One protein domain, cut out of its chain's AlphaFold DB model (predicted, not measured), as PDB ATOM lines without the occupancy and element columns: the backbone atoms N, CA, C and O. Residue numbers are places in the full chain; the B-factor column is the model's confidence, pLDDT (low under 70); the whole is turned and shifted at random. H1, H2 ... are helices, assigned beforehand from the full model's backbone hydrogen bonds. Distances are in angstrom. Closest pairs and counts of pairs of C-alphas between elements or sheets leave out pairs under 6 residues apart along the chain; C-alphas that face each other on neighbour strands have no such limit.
ATOM      1  N   PHE A 265     198.381 119.541 144.618       90.75
ATOM      2  CA  PHE A 265     198.974 118.236 144.921       90.75
ATOM      3  C   PHE A 265     199.793 118.229 146.225       90.75
ATOM      4  O   PHE A 265     200.016 117.170 146.808       90.75
ATOM      5  N   CYS A 266     200.232 119.392 146.729       94.38
ATOM      6  CA  CYS A 266     200.948 119.478 148.001       94.38
ATOM      7  C   CYS A 266     200.068 119.142 149.211       94.38
ATOM      8  O   CYS A 266     200.621 118.858 150.279       94.38
ATOM      9  N   ARG A 267     198.731 119.139 149.069       89.94
ATOM     10  CA  ARG A 267     197.812 118.639 150.104       89.94
ATOM     11  C   ARG A 267     198.232 117.243 150.563       89.94
ATOM     12  O   ARG A 267     198.412 117.040 151.758       89.94
ATOM     13  N   ASP A 268     198.523 116.367 149.607       86.69
ATOM     14  CA  ASP A 268     198.834 114.952 149.832       86.69
ATOM     15  C   ASP A 268     200.355 114.688 149.897       86.69
ATOM     16  O   ASP A 268     200.827 113.571 149.686       86.69
ATOM     17  N   CYS A 269     201.167 115.723 150.143       92.06
ATOM     18  CA  CYS A 269     202.614 115.560 150.272       92.06
ATOM     19  C   CYS A 269     202.962 114.754 151.531       92.06
ATOM     20  O   CYS A 269     202.628 115.179 152.638       92.06
ATOM     21  N   SER A 270     203.688 113.647 151.355       89.81
ATOM     22  CA  SER A 270     204.129 112.780 152.450       89.81
ATOM     23  C   SER A 270     205.309 113.353 153.242       89.81
ATOM     24  O   SER A 270     205.423 113.073 154.426       89.81
ATOM     25  N   PHE A 271     206.137 114.232 152.664       93.94
ATOM     26  CA  PHE A 271     207.319 114.808 153.331       93.94
ATOM     27  C   PHE A 271     206.980 115.905 154.366       93.94
ATOM     28  O   PHE A 271     207.450 117.049 154.303       93.94
ATOM     29  N   ARG A 272     206.112 115.575 155.321       92.00
ATOM     30  CA  ARG A 272     205.673 116.408 156.446       92.00
ATOM     31  C   ARG A 272     206.280 115.857 157.732       92.00
ATOM     32  O   ARG A 272     206.338 114.647 157.899       92.00
ATOM     33  N   ALA A 273     206.718 116.738 158.624       91.31
ATOM     34  CA  ALA A 273     207.199 116.347 159.948       91.31
ATOM     35  C   ALA A 273     206.096 116.605 160.978       91.31
ATOM     36  O   ALA A 273     205.499 117.684 160.977       91.31
ATOM     37  N   THR A 274     205.825 115.607 161.811       85.81
ATOM     38  CA  THR A 274     204.990 115.721 163.014       85.81
ATOM     39  C   THR A 274     205.806 116.286 164.182       85.81
ATOM     40  O   THR A 274     207.033 116.356 164.099       85.81
ATOM     41  N   ASP A 275     205.163 116.670 165.287       83.88
ATOM     42  CA  ASP A 275     205.890 117.164 166.471       83.88
ATOM     43  C   ASP A 275     206.921 116.145 167.008       83.88
ATOM     44  O   ASP A 275     208.053 116.548 167.292       83.88
ATOM     45  N   PRO A 276     206.618 114.827 167.073       84.44
ATOM     46  CA  PRO A 276     207.623 113.805 167.368       84.44
ATOM     47  C   PRO A 276     208.790 113.763 166.373       84.44
ATOM     48  O   PRO A 276     209.938 113.641 166.796       84.44
ATOM     49  N   ASP A 277     208.527 113.898 165.069       88.50
ATOM     50  CA  ASP A 277     209.581 113.881 164.042       88.50
ATOM     51  C   ASP A 277     210.538 115.068 164.217       88.50
ATOM     52  O   ASP A 277     211.760 114.916 164.154       88.50
ATOM     53  N   VAL A 278     209.985 116.254 164.486       89.31
ATOM     54  CA  VAL A 278     210.768 117.467 164.749       89.31
ATOM     55  C   VAL A 278     211.590 117.308 166.028       89.31
ATOM     56  O   VAL A 278     212.768 117.666 166.044       89.31
ATOM     57  N   ALA A 279     211.012 116.725 167.083       90.06
ATOM     58  CA  ALA A 279     211.734 116.416 168.317       90.06
ATOM     59  C   ALA A 279     212.875 115.403 168.097       90.06
ATOM     60  O   ALA A 279     213.903 115.484 168.770       90.06
ATOM     61  N   ALA A 280     212.726 114.495 167.128       89.88
ATOM     62  CA  ALA A 280     213.767 113.566 166.686       89.88
ATOM     63  C   ALA A 280     214.817 114.204 165.749       89.88
ATOM     64  O   ALA A 280     215.776 113.539 165.361       89.88
ATOM     65  N   GLY A 281     214.674 115.488 165.403       94.31
ATOM     66  CA  GLY A 281     215.604 116.230 164.546       94.31
ATOM     67  C   GLY A 281     215.338 116.105 163.043       94.31
ATOM     68  O   GLY A 281     216.132 116.616 162.250       94.31
ATOM     69  N   LEU A 282     214.235 115.468 162.638       95.12
ATOM     70  CA  LEU A 282     213.846 115.339 161.233       95.12
ATOM     71  C   LEU A 282     213.211 116.631 160.709       95.12
ATOM     72  O   LEU A 282     212.470 117.332 161.401       95.12
ATOM     73  N   LYS A 283     213.471 116.935 159.437       96.06
ATOM     74  CA  LYS A 283     212.943 118.116 158.744       96.06
ATOM     75  C   LYS A 283     211.683 117.796 157.951       96.06
ATOM     76  O   LYS A 283     211.461 116.673 157.501       96.06
ATOM     77  N   SER A 284     210.883 118.831 157.694       96.62
ATOM     78  CA  SER A 284     209.752 118.754 156.770       96.62
ATOM     79  C   SER A 284     210.133 119.295 155.395       96.62
ATOM     80  O   SER A 284     210.299 120.502 155.222       96.62
ATOM     81  N   GLY A 285     210.168 118.415 154.391       96.69
ATOM     82  CA  GLY A 285     210.334 118.831 152.997       96.69
ATOM     83  C   GLY A 285     209.192 119.739 152.518       96.69
ATOM     84  O   GLY A 285     209.427 120.682 151.766       96.69
ATOM     85  N   PHE A 286     207.964 119.527 153.008       96.06
ATOM     86  CA  PHE A 286     206.833 120.426 152.768       96.06
ATOM     87  C   PHE A 286     207.134 121.845 153.265       96.06
ATOM     88  O   PHE A 286     207.008 122.782 152.477       96.06
ATOM     89  N   LYS A 287     207.574 122.015 154.522       96.19
ATOM     90  CA  LYS A 287     207.904 123.347 155.055       96.19
ATOM     91  C   LYS A 287     209.012 124.014 154.241       96.19
ATOM     92  O   LYS A 287     208.842 125.153 153.821       96.19
ATOM     93  N   GLU A 288     210.081 123.287 153.912       97.00
ATOM     94  CA  GLU A 288     211.162 123.824 153.076       97.00
ATOM     95  C   GLU A 288     210.686 124.298 151.698       97.00
ATOM     96  O   GLU A 288     211.087 125.370 151.248       97.00
ATOM     97  N   CYS A 289     209.832 123.518 151.024       97.50
ATOM     98  CA  CYS A 289     209.284 123.906 149.723       97.50
ATOM     99  C   CYS A 289     208.504 125.223 149.807       97.50
ATOM    100  O   CYS A 289     208.636 126.075 148.933       97.50
ATOM    101  N   TRP A 290     207.690 125.383 150.851       96.88
ATOM    102  CA  TRP A 290     206.834 126.557 151.027       96.88
ATOM    103  C   TRP A 290     207.615 127.787 151.494       96.88
ATOM    104  O   TRP A 290     207.342 128.894 151.030       96.88
ATOM    105  N   THR A 291     208.632 127.607 152.338       96.81
ATOM    106  CA  THR A 291     209.574 128.674 152.692       96.81
ATOM    107  C   THR A 291     210.342 129.166 151.467       96.81
ATOM    108  O   THR A 291     210.468 130.370 151.281       96.81
ATOM    109  N   GLU A 292     210.814 128.267 150.601       96.88
ATOM    110  CA  GLU A 292     211.542 128.651 149.385       96.88
ATOM    111  C   GLU A 292     210.643 129.345 148.355       96.88
ATOM    112  O   GLU A 292     211.029 130.370 147.798       96.88
ATOM    113  N   ALA A 293     209.439 128.819 148.116       96.25
ATOM    114  CA  ALA A 293     208.541 129.347 147.092       96.25
ATOM    115  C   ALA A 293     207.839 130.653 147.505       96.25
ATOM    116  O   ALA A 293     207.603 131.512 146.657       96.25
ATOM    117  N   TYR A 294     207.494 130.803 148.789       95.12
ATOM    118  CA  TYR A 294     206.643 131.899 149.274       95.12
ATOM    119  C   TYR A 294     207.260 132.725 150.411       95.12
ATOM    120  O   TYR A 294     206.621 133.655 150.902       95.12
ATOM    121  N   GLY A 295     208.472 132.404 150.871       95.25
ATOM    122  CA  GLY A 295     209.124 133.111 151.981       95.25
ATOM    123  C   GLY A 295     208.498 132.851 153.358       95.25
ATOM    124  O   GLY A 295     208.776 133.600 154.298       95.25
ATOM    125  N   TRP A 296     207.654 131.820 153.483       95.69
ATOM    126  CA  TRP A 296     206.965 131.467 154.729       95.69
ATOM    127  C   TRP A 296     207.934 131.199 155.880       95.69
ATOM    128  O   TRP A 296     208.955 130.530 155.710       95.69
ATOM    129  N   GLN A 297     207.576 131.700 157.059       94.44
ATOM    130  CA  GLN A 297     208.272 131.471 158.325       94.44
ATOM    131  C   GLN A 297     207.476 130.483 159.193       94.44
ATOM    132  O   GLN A 297     206.326 130.186 158.884       94.44
ATOM    133  N   GLU A 298     208.037 130.006 160.311       91.12
ATOM    134  CA  GLU A 298     207.354 129.028 161.187       91.12
ATOM    135  C   GLU A 298     205.937 129.464 161.602       91.12
ATOM    136  O   GLU A 298     204.997 128.683 161.482       91.12
ATOM    137  N   ARG A 299     205.754 130.747 161.943       91.62
ATOM    138  CA  ARG A 299     204.439 131.327 162.275       91.62
ATOM    139  C   ARG A 299     203.395 131.205 161.159       91.62
ATOM    140  O   ARG A 299     202.200 131.245 161.417       91.62
ATOM    141  N   ASP A 300     203.822 131.121 159.896       93.00
ATOM    142  CA  ASP A 300     202.899 131.015 158.765       93.00
ATOM    143  C   ASP A 300     202.267 129.626 158.679       93.00
ATOM    144  O   ASP A 300     201.144 129.511 158.187       93.00
ATOM    145  N   PHE A 301     202.951 128.606 159.207       91.06
ATOM    146  CA  PHE A 301     202.464 127.229 159.272       91.06
ATOM    147  C   PHE A 301     201.515 126.971 160.453       91.06
ATOM    148  O   PHE A 301     200.883 125.919 160.483       91.06
ATOM    149  N   GLU A 302     201.394 127.908 161.401       88.19
ATOM    150  CA  GLU A 302     200.418 127.833 162.501       88.19
ATOM    151  C   GLU A 302     198.982 128.086 162.013       88.19
ATOM    152  O   GLU A 302     198.020 127.609 162.613       88.19
ATOM    153  N   ALA A 303     198.826 128.825 160.911       87.81
ATOM    154  CA  ALA A 303     197.531 129.100 160.306       87.81
ATOM    155  C   ALA A 303     197.085 127.959 159.382       87.81
ATOM    156  O   ALA A 303     197.886 127.363 158.657       87.81
ATOM    157  N   GLU A 304     195.775 127.704 159.332       89.44
ATOM    158  CA  GLU A 304     195.226 126.728 158.396       89.44
ATOM    159  C   GLU A 304     195.469 127.154 156.943       89.44
ATOM    160  O   GLU A 304     195.079 128.237 156.495       89.44
ATOM    161  N   THR A 305     196.107 126.267 156.182       92.44
ATOM    162  CA  THR A 305     196.263 126.436 154.733       92.44
ATOM    163  C   THR A 305     194.907 126.341 154.028       92.44
ATOM    164  O   THR A 305     193.968 125.734 154.549       92.44
ATOM    165  N   LEU A 306     194.814 126.836 152.792       93.38
ATOM    166  CA  LEU A 306     193.601 126.687 151.970       93.38
ATOM    167  C   LEU A 306     193.154 125.216 151.798       93.38
ATOM    168  O   LEU A 306     192.003 124.950 151.458       93.38
ATOM    169  N   PHE A 307     194.054 124.246 152.021       91.88
ATOM    170  CA  PHE A 307     193.755 122.818 151.915       91.88
ATOM    171  C   PHE A 307     192.732 122.326 152.942       91.88
ATOM    172  O   PHE A 307     192.131 121.279 152.701       91.88
ATOM    173  N   ALA A 308     192.514 123.073 154.030       90.69
ATOM    174  CA  ALA A 308     191.487 122.784 155.029       90.69
ATOM    175  C   ALA A 308     190.055 123.016 154.502       90.69
ATOM    176  O   ALA A 308     189.105 122.455 155.041       90.69
ATOM    177  N   LEU A 309     189.872 123.792 153.421       93.62
ATOM    178  CA  LEU A 309     188.540 124.030 152.864       93.62
ATOM    179  C   LEU A 309     187.992 122.772 152.172       93.62
ATOM    180  O   LEU A 309     188.530 122.288 151.164       93.62
ATOM    181  N   TRP A 310     186.875 122.262 152.690       93.25
ATOM    182  CA  TRP A 310     186.259 121.026 152.209       93.25
ATOM    183  C   TRP A 310     185.784 121.101 150.746       93.25
ATOM    184  O   TRP A 310     185.103 122.048 150.369       93.25
ATOM    185  N   ASP A 311     186.098 120.083 149.927       90.44
ATOM    186  CA  ASP A 311     185.748 119.951 148.486       90.44
ATOM    187  C   ASP A 311     185.952 121.242 147.657       90.44
ATOM    188  O   ASP A 311     185.205 121.531 146.718       90.44
ATOM    189  N   PHE A 312     186.957 122.055 148.005       92.06
ATOM    190  CA  PHE A 312     187.332 123.219 147.204       92.06
ATOM    191  C   PHE A 312     188.143 122.774 145.985       92.06
ATOM    192  O   PHE A 312     189.203 122.168 146.137       92.06
ATOM    193  N   ARG A 313     187.640 123.019 144.773       90.06
ATOM    194  CA  ARG A 313     188.237 122.477 143.538       90.06
ATOM    195  C   ARG A 313     189.222 123.429 142.873       90.06
ATOM    196  O   ARG A 313     190.134 122.964 142.202       90.06
ATOM    197  N   ASP A 314     189.109 124.723 143.143       92.25
ATOM    198  CA  ASP A 314     189.878 125.773 142.468       92.25
ATOM    199  C   ASP A 314     191.170 126.141 143.221       92.25
ATOM    200  O   ASP A 314     191.622 127.285 143.200       92.25
ATOM    201  N   LYS A 315     191.785 125.152 143.890       93.50
ATOM    202  CA  LYS A 315     192.983 125.322 144.732       93.50
ATOM    203  C   LYS A 315     194.155 125.937 143.969       93.50
ATOM    204  O   LYS A 315     194.719 126.918 144.437       93.50
ATOM    205  N   ASP A 316     194.494 125.397 142.797       94.38
ATOM    206  CA  ASP A 316     195.622 125.898 141.997       94.38
ATOM    207  C   ASP A 316     195.395 127.342 141.530       94.38
ATOM    208  O   ASP A 316     196.305 128.166 141.588       94.38
ATOM    209  N   SER A 317     194.161 127.678 141.136       94.56
ATOM    210  CA  SER A 317     193.792 129.046 140.755       94.56
ATOM    211  C   SER A 317     193.881 130.004 141.946       94.56
ATOM    212  O   SER A 317     194.412 131.105 141.819       94.56
ATOM    213  N   ALA A 318     193.405 129.593 143.123       94.62
ATOM    214  CA  ALA A 318     193.514 130.387 144.345       94.62
ATOM    215  C   ALA A 318     194.986 130.632 144.730       94.62
ATOM    216  O   ALA A 318     195.378 131.775 144.972       94.62
ATOM    217  N   MET A 319     195.823 129.589 144.681       95.19
ATOM    218  CA  MET A 319     197.263 129.688 144.945       95.19
ATOM    219  C   MET A 319     197.972 130.611 143.951       95.19
ATOM    220  O   MET A 319     198.790 131.434 144.361       95.19
ATOM    221  N   ALA A 320     197.634 130.526 142.660       94.12
ATOM    222  CA  ALA A 320     198.177 131.415 141.631       94.12
ATOM    223  C   ALA A 320     197.825 132.895 141.883       94.12
ATOM    224  O   ALA A 320     198.604 133.778 141.530       94.12
ATOM    225  N   ASN A 321     196.696 133.162 142.545       93.88
ATOM    226  CA  ASN A 321     196.270 134.497 142.974       93.88
ATOM    227  C   ASN A 321     196.778 134.885 144.380       93.88
ATOM    228  O   ASN A 321     196.291 135.850 144.969       93.88
ATOM    229  N   GLY A 322     197.739 134.143 144.939       93.62
ATOM    230  CA  GLY A 322     198.353 134.439 146.236       93.62
ATOM    231  C   GLY A 322     197.494 134.080 147.451       93.62
ATOM    232  O   GLY A 322     197.842 134.464 148.565       93.62
ATOM    233  N   LYS A 323     196.390 133.345 147.267       95.38
ATOM    234  CA  LYS A 323     195.547 132.848 148.360       95.38
ATOM    235  C   LYS A 323     196.124 131.519 148.850       95.38
ATOM    236  O   LYS A 323     195.950 130.491 148.197       95.38
ATOM    237  N   LEU A 324     196.850 131.536 149.965       95.25
ATOM    238  CA  LEU A 324     197.610 130.376 150.450       95.25
ATOM    239  C   LEU A 324     197.032 129.789 151.751       95.25
ATOM    240  O   LEU A 324     197.128 128.584 152.004       95.25
ATOM    241  N   LYS A 325     196.392 130.631 152.563       94.88
ATOM    242  CA  LYS A 325     195.722 130.289 153.822       94.88
ATOM    243  C   LYS A 325     194.208 130.293 153.643       94.88
ATOM    244  O   LYS A 325     193.674 130.962 152.761       94.88
ATOM    245  N   LEU A 326     193.501 129.567 154.509       93.44
ATOM    246  CA  LEU A 326     192.038 129.519 154.501       93.44
ATOM    247  C   LEU A 326     191.434 130.924 154.652       93.44
ATOM    248  O   LEU A 326     190.498 131.280 153.945       93.44
ATOM    249  N   VAL A 327     192.026 131.739 155.526       93.94
ATOM    250  CA  VAL A 327     191.595 133.118 155.798       93.94
ATOM    251  C   VAL A 327     191.869 134.097 154.654       93.94
ATOM    252  O   VAL A 327     191.247 135.159 154.622       93.94
ATOM    253  N   ASP A 328     192.747 133.746 153.707       94.81
ATOM    254  CA  ASP A 328     193.039 134.593 152.546       94.81
ATOM    255  C   ASP A 328     191.870 134.589 151.549       94.81
ATOM    256  O   ASP A 328     191.694 135.556 150.802       94.81
ATOM    257  N   LEU A 329     191.076 133.511 151.532       94.94
ATOM    258  CA  LEU A 329     189.930 133.352 150.638       94.94
ATOM    259  C   LEU A 329     188.817 134.345 150.979       94.94
ATOM    260  O   LEU A 329     188.546 134.658 152.138       94.94
ATOM    261  N   GLU A 330     188.121 134.822 149.963       93.38
ATOM    262  CA  GLU A 330     186.954 135.694 150.057       93.38
ATOM    263  C   GLU A 330     185.681 134.935 149.681       93.38
ATOM    264  O   GLU A 330     185.728 133.897 149.030       93.38
ATOM    265  N   GLU A 331     184.510 135.441 150.081       89.69
ATOM    266  CA  GLU A 331     183.242 134.785 149.721       89.69
ATOM    267  C   GLU A 331     183.062 134.702 148.197       89.69
ATOM    268  O   GLU A 331     182.518 133.723 147.699       89.69
ATOM    269  N   GLY A 332     183.589 135.685 147.454       89.44
ATOM    270  CA  GLY A 332     183.595 135.687 145.990       89.44
ATOM    271  C   GLY A 332     184.471 134.603 145.351       89.44
ATOM    272  O   GLY A 332     184.219 134.241 144.203       89.44
ATOM    273  N   ASP A 333     185.442 134.044 146.084       91.56
ATOM    274  CA  ASP A 333     186.252 132.907 145.617       91.56
ATOM    275  C   ASP A 333     185.453 131.592 145.650       91.56
ATOM    276  O   ASP A 333     185.814 130.609 145.000       91.56
ATOM    277  N   ILE A 334     184.339 131.564 146.392       91.38
ATOM    278  CA  ILE A 334     183.418 130.434 146.455       91.38
ATOM    279  C   ILE A 334     182.221 130.746 145.558       91.38
ATOM    280  O   ILE A 334     181.345 131.540 145.893       91.38
ATOM    281  N   ALA A 335     182.134 130.058 144.419       89.88
ATOM    282  CA  ALA A 335     180.983 130.158 143.525       89.88
ATOM    283  C   ALA A 335     179.721 129.564 144.186       89.88
ATOM    284  O   ALA A 335     179.417 128.376 144.023       89.88
ATOM    285  N   TYR A 336     179.002 130.383 144.963       91.38
ATOM    286  CA  TYR A 336     177.817 129.956 145.703       91.38
ATOM    287  C   TYR A 336     176.782 129.321 144.773       91.38
ATOM    288  O   TYR A 336     176.458 129.829 143.698       91.38
ATOM    289  N   LYS A 337     176.259 128.180 145.215       91.88
ATOM    290  CA  LYS A 337     175.279 127.395 144.481       91.88
ATOM    291  C   LYS A 337     174.403 126.648 145.471       91.88
ATOM    292  O   LYS A 337     174.871 125.744 146.166       91.88
ATOM    293  N   ASP A 338     173.134 127.013 145.495       90.31
ATOM    294  CA  ASP A 338     172.119 126.220 146.165       90.31
ATOM    295  C   ASP A 338     171.799 124.966 145.332       90.31
ATOM    296  O   ASP A 338     171.817 124.994 144.095       90.31
ATOM    297  N   ASP A 339     171.559 123.849 146.011       92.75
ATOM    298  CA  ASP A 339     171.107 122.600 145.401       92.75
ATOM    299  C   ASP A 339     169.611 122.332 145.615       92.75
ATOM    300  O   ASP A 339     169.110 121.314 145.131       92.75
ATOM    301  N   GLY A 340     168.899 123.247 146.284       92.56
ATOM    302  CA  GLY A 340     167.455 123.185 146.503       92.56
ATOM    303  C   GLY A 340     167.025 122.063 147.449       92.56
ATOM    304  O   GLY A 340     165.841 121.729 147.507       92.56
ATOM    305  N   LYS A 341     167.973 121.444 148.161       93.94
ATOM    306  CA  LYS A 341     167.709 120.386 149.140       93.94
ATOM    307  C   LYS A 341     167.716 120.968 150.565       93.94
ATOM    308  O   LYS A 341     168.338 122.001 150.796       93.94
ATOM    309  N   PRO A 342     167.078 120.315 151.551       94.25
ATOM    310  CA  PRO A 342     167.127 120.754 152.949       94.25
ATOM    311  C   PRO A 342     168.551 120.769 153.532       94.25
ATOM    312  O   PRO A 342     169.336 119.868 153.249       94.25
ATOM    313  N   GLY A 343     168.901 121.776 154.336       95.44
ATOM    314  CA  GLY A 343     170.240 121.941 154.924       95.44
ATOM    315  C   GLY A 343     171.274 122.569 153.978       95.44
ATOM    316  O   GLY A 343     170.943 123.092 152.917       95.44
ATOM    317  N   LEU A 344     172.548 122.518 154.361       96.19
ATOM    318  CA  LEU A 344     173.668 123.129 153.645       96.19
ATOM    319  C   LEU A 344     173.968 122.429 152.313       96.19
ATOM    320  O   LEU A 344     174.312 121.244 152.273       96.19
ATOM    321  N   SER A 345     173.961 123.201 151.224       95.88
ATOM    322  CA  SER A 345     174.634 122.809 149.983       95.88
ATOM    323  C   SER A 345     176.154 122.748 150.185       95.88
ATOM    324  O   SER A 345     176.703 123.273 151.158       95.88
ATOM    325  N   ARG A 346     176.873 122.144 149.230       94.75
ATOM    326  CA  ARG A 346     178.340 122.063 149.298       94.75
ATOM    327  C   ARG A 346     178.998 123.434 149.498       94.75
ATOM    328  O   ARG A 346     179.857 123.584 150.361       94.75
ATOM    329  N   THR A 347     178.625 124.410 148.678       94.75
ATOM    330  CA  THR A 347     179.240 125.744 148.696       94.75
ATOM    331  C   THR A 347     178.713 126.586 149.854       94.75
ATOM    332  O   THR A 347     179.481 127.345 150.432       94.75
ATOM    333  N   ALA A 348     177.463 126.379 150.289       95.56
ATOM    334  CA  ALA A 348     176.963 126.955 151.539       95.56
ATOM    335  C   ALA A 348     177.799 126.493 152.744       95.56
ATOM    336  O   ALA A 348     178.204 127.310 153.567       95.56
ATOM    337  N   ARG A 349     178.135 125.198 152.815       95.94
ATOM    338  CA  ARG A 349     179.021 124.673 153.861       95.94
ATOM    339  C   ARG A 349     180.402 125.316 153.798       95.94
ATOM    340  O   ARG A 349     180.887 125.745 154.834       95.94
ATOM    341  N   GLN A 350     181.015 125.422 152.616       95.75
ATOM    342  CA  GLN A 350     182.315 126.093 152.444       95.75
ATOM    343  C   GLN A 350     182.303 127.533 152.976       95.75
ATOM    344  O   GLN A 350     183.248 127.934 153.651       95.75
ATOM    345  N   LEU A 351     181.223 128.285 152.737       95.75
ATOM    346  CA  LEU A 351     181.061 129.636 153.282       95.75
ATOM    347  C   LEU A 351     180.987 129.634 154.814       95.75
ATOM    348  O   LEU A 351     181.652 130.452 155.441       95.75
ATOM    349  N   VAL A 352     180.262 128.689 155.424       95.75
ATOM    350  CA  VAL A 352     180.238 128.532 156.892       95.75
ATOM    351  C   VAL A 352     181.641 128.234 157.439       95.75
ATOM    352  O   VAL A 352     182.038 128.840 158.433       95.75
ATOM    353  N   GLN A 353     182.412 127.350 156.786       95.50
ATOM    354  CA  GLN A 353     183.805 127.067 157.179       95.50
ATOM    355  C   GLN A 353     184.662 128.335 157.116       95.50
ATOM    356  O   GLN A 353     185.347 128.672 158.080       95.50
ATOM    357  N   LEU A 354     184.575 129.074 156.006       95.12
ATOM    358  CA  LEU A 354     185.334 130.302 155.791       95.12
ATOM    359  C   LEU A 354     184.982 131.390 156.815       95.12
ATOM    360  O   LEU A 354     185.875 132.019 157.380       95.12
ATOM    361  N   GLN A 355     183.692 131.607 157.075       94.94
ATOM    362  CA  GLN A 355     183.221 132.603 158.040       94.94
ATOM    363  C   GLN A 355     183.690 132.272 159.458       94.94
ATOM    364  O   GLN A 355     184.198 133.154 160.152       94.94
ATOM    365  N   LYS A 356     183.586 131.007 159.882       95.31
ATOM    366  CA  LYS A 356     184.079 130.573 161.196       95.31
ATOM    367  C   LYS A 356     185.589 130.743 161.328       95.31
ATOM    368  O   LYS A 356     186.035 131.321 162.316       95.31
ATOM    369  N   ALA A 357     186.356 130.348 160.309       93.38
ATOM    370  CA  ALA A 357     187.806 130.532 160.290       93.38
ATOM    371  C   ALA A 357     188.210 132.015 160.379       93.38
ATOM    372  O   ALA A 357     189.076 132.369 161.175       93.38
ATOM    373  N   LYS A 358     187.550 132.903 159.623       93.56
ATOM    374  CA  LYS A 358     187.814 134.354 159.665       93.56
ATOM    375  C   LYS A 358     187.479 134.993 161.008       93.56
ATOM    376  O   LYS A 358     188.176 135.909 161.434       93.56
ATOM    377  N   ASN A 359     186.423 134.518 161.659       94.62
ATOM    378  CA  ASN A 359     185.964 135.057 162.935       94.62
ATOM    379  C   ASN A 359     186.657 134.415 164.148       94.62
ATOM    380  O   ASN A 359     186.427 134.862 165.270       94.62
ATOM    381  N   GLY A 360     187.470 133.369 163.950       92.25
ATOM    382  CA  GLY A 360     188.022 132.570 165.048       92.25
ATOM    383  C   GLY A 360     186.940 131.866 165.877       92.25
ATOM    384  O   GLY A 360     187.120 131.643 167.072       92.25
ATOM    385  N   ASP A 361     185.790 131.564 165.268       94.81
ATOM    386  CA  ASP A 361     184.654 130.939 165.943       94.81
ATOM    387  C   ASP A 361     184.802 129.414 165.935       94.81
ATOM    388  O   ASP A 361     184.512 128.763 164.933       94.81
ATOM    389  N   MET A 362     185.214 128.863 167.080       92.12
ATOM    390  CA  MET A 362     185.416 127.425 167.299       92.12
ATOM    391  C   MET A 362     184.141 126.662 167.694       92.12
ATOM    392  O   MET A 362     184.209 125.474 167.994       92.12
TER     393      MET A 362
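What this domain is: This is residues 265 to 362 of the 663 residues of the protein "DUF2779 domain-containing protein" of Prosthecochloris aestuarii (strain DSM 271 / SK 413) (UniProt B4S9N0). A loose, elongated string of helices and loops: H6 and the loop before it make one end, H3 with H1 and H4 nearby the other, H5 between. Residues 275 to 280, mostly H2, stick out at H3's end. The 98 printed residues hold six named helices, H1 to H6 in order, and no named strand: all helix, under half in named elements. The radius of gyration of the C-alphas is 15.6 A, the spans 52 by 27 by 24 A.

How they stand to each other: H6, residues 346 to 359, H5, 315 to 320, and H2, 275 to 279, touch no helix. H3, residues 285 to 294, is close to but not clearly touching H4, 298 to 302, closest C-alphas Lys 287 and Phe 301, 7.9 A, and likewise H1, 265 to 268, Cys 266 and Phe 286, 7.6 A. Every O i to N i+4 pair is within hydrogen-bond range in H2, H3, H5 and H6; H4 has 0 of 1, but 2 of 2 to N i+3; H1 is too short.

Where its parts are: H6 measures 20.3 A, ending at C-alpha 359 (185.964, 135.057, 162.935); H3 14.1 A. H1 begins at C-alpha 265 (198.974, 118.236, 144.921).

The domain as a whole: The farthest C-alphas, Gly 281 and Gly 340, are 51.9 A apart. Links H4 to H5 and H5 to H6 are long. The printed part has no cut; no printed residue is under 70 in pLDDT.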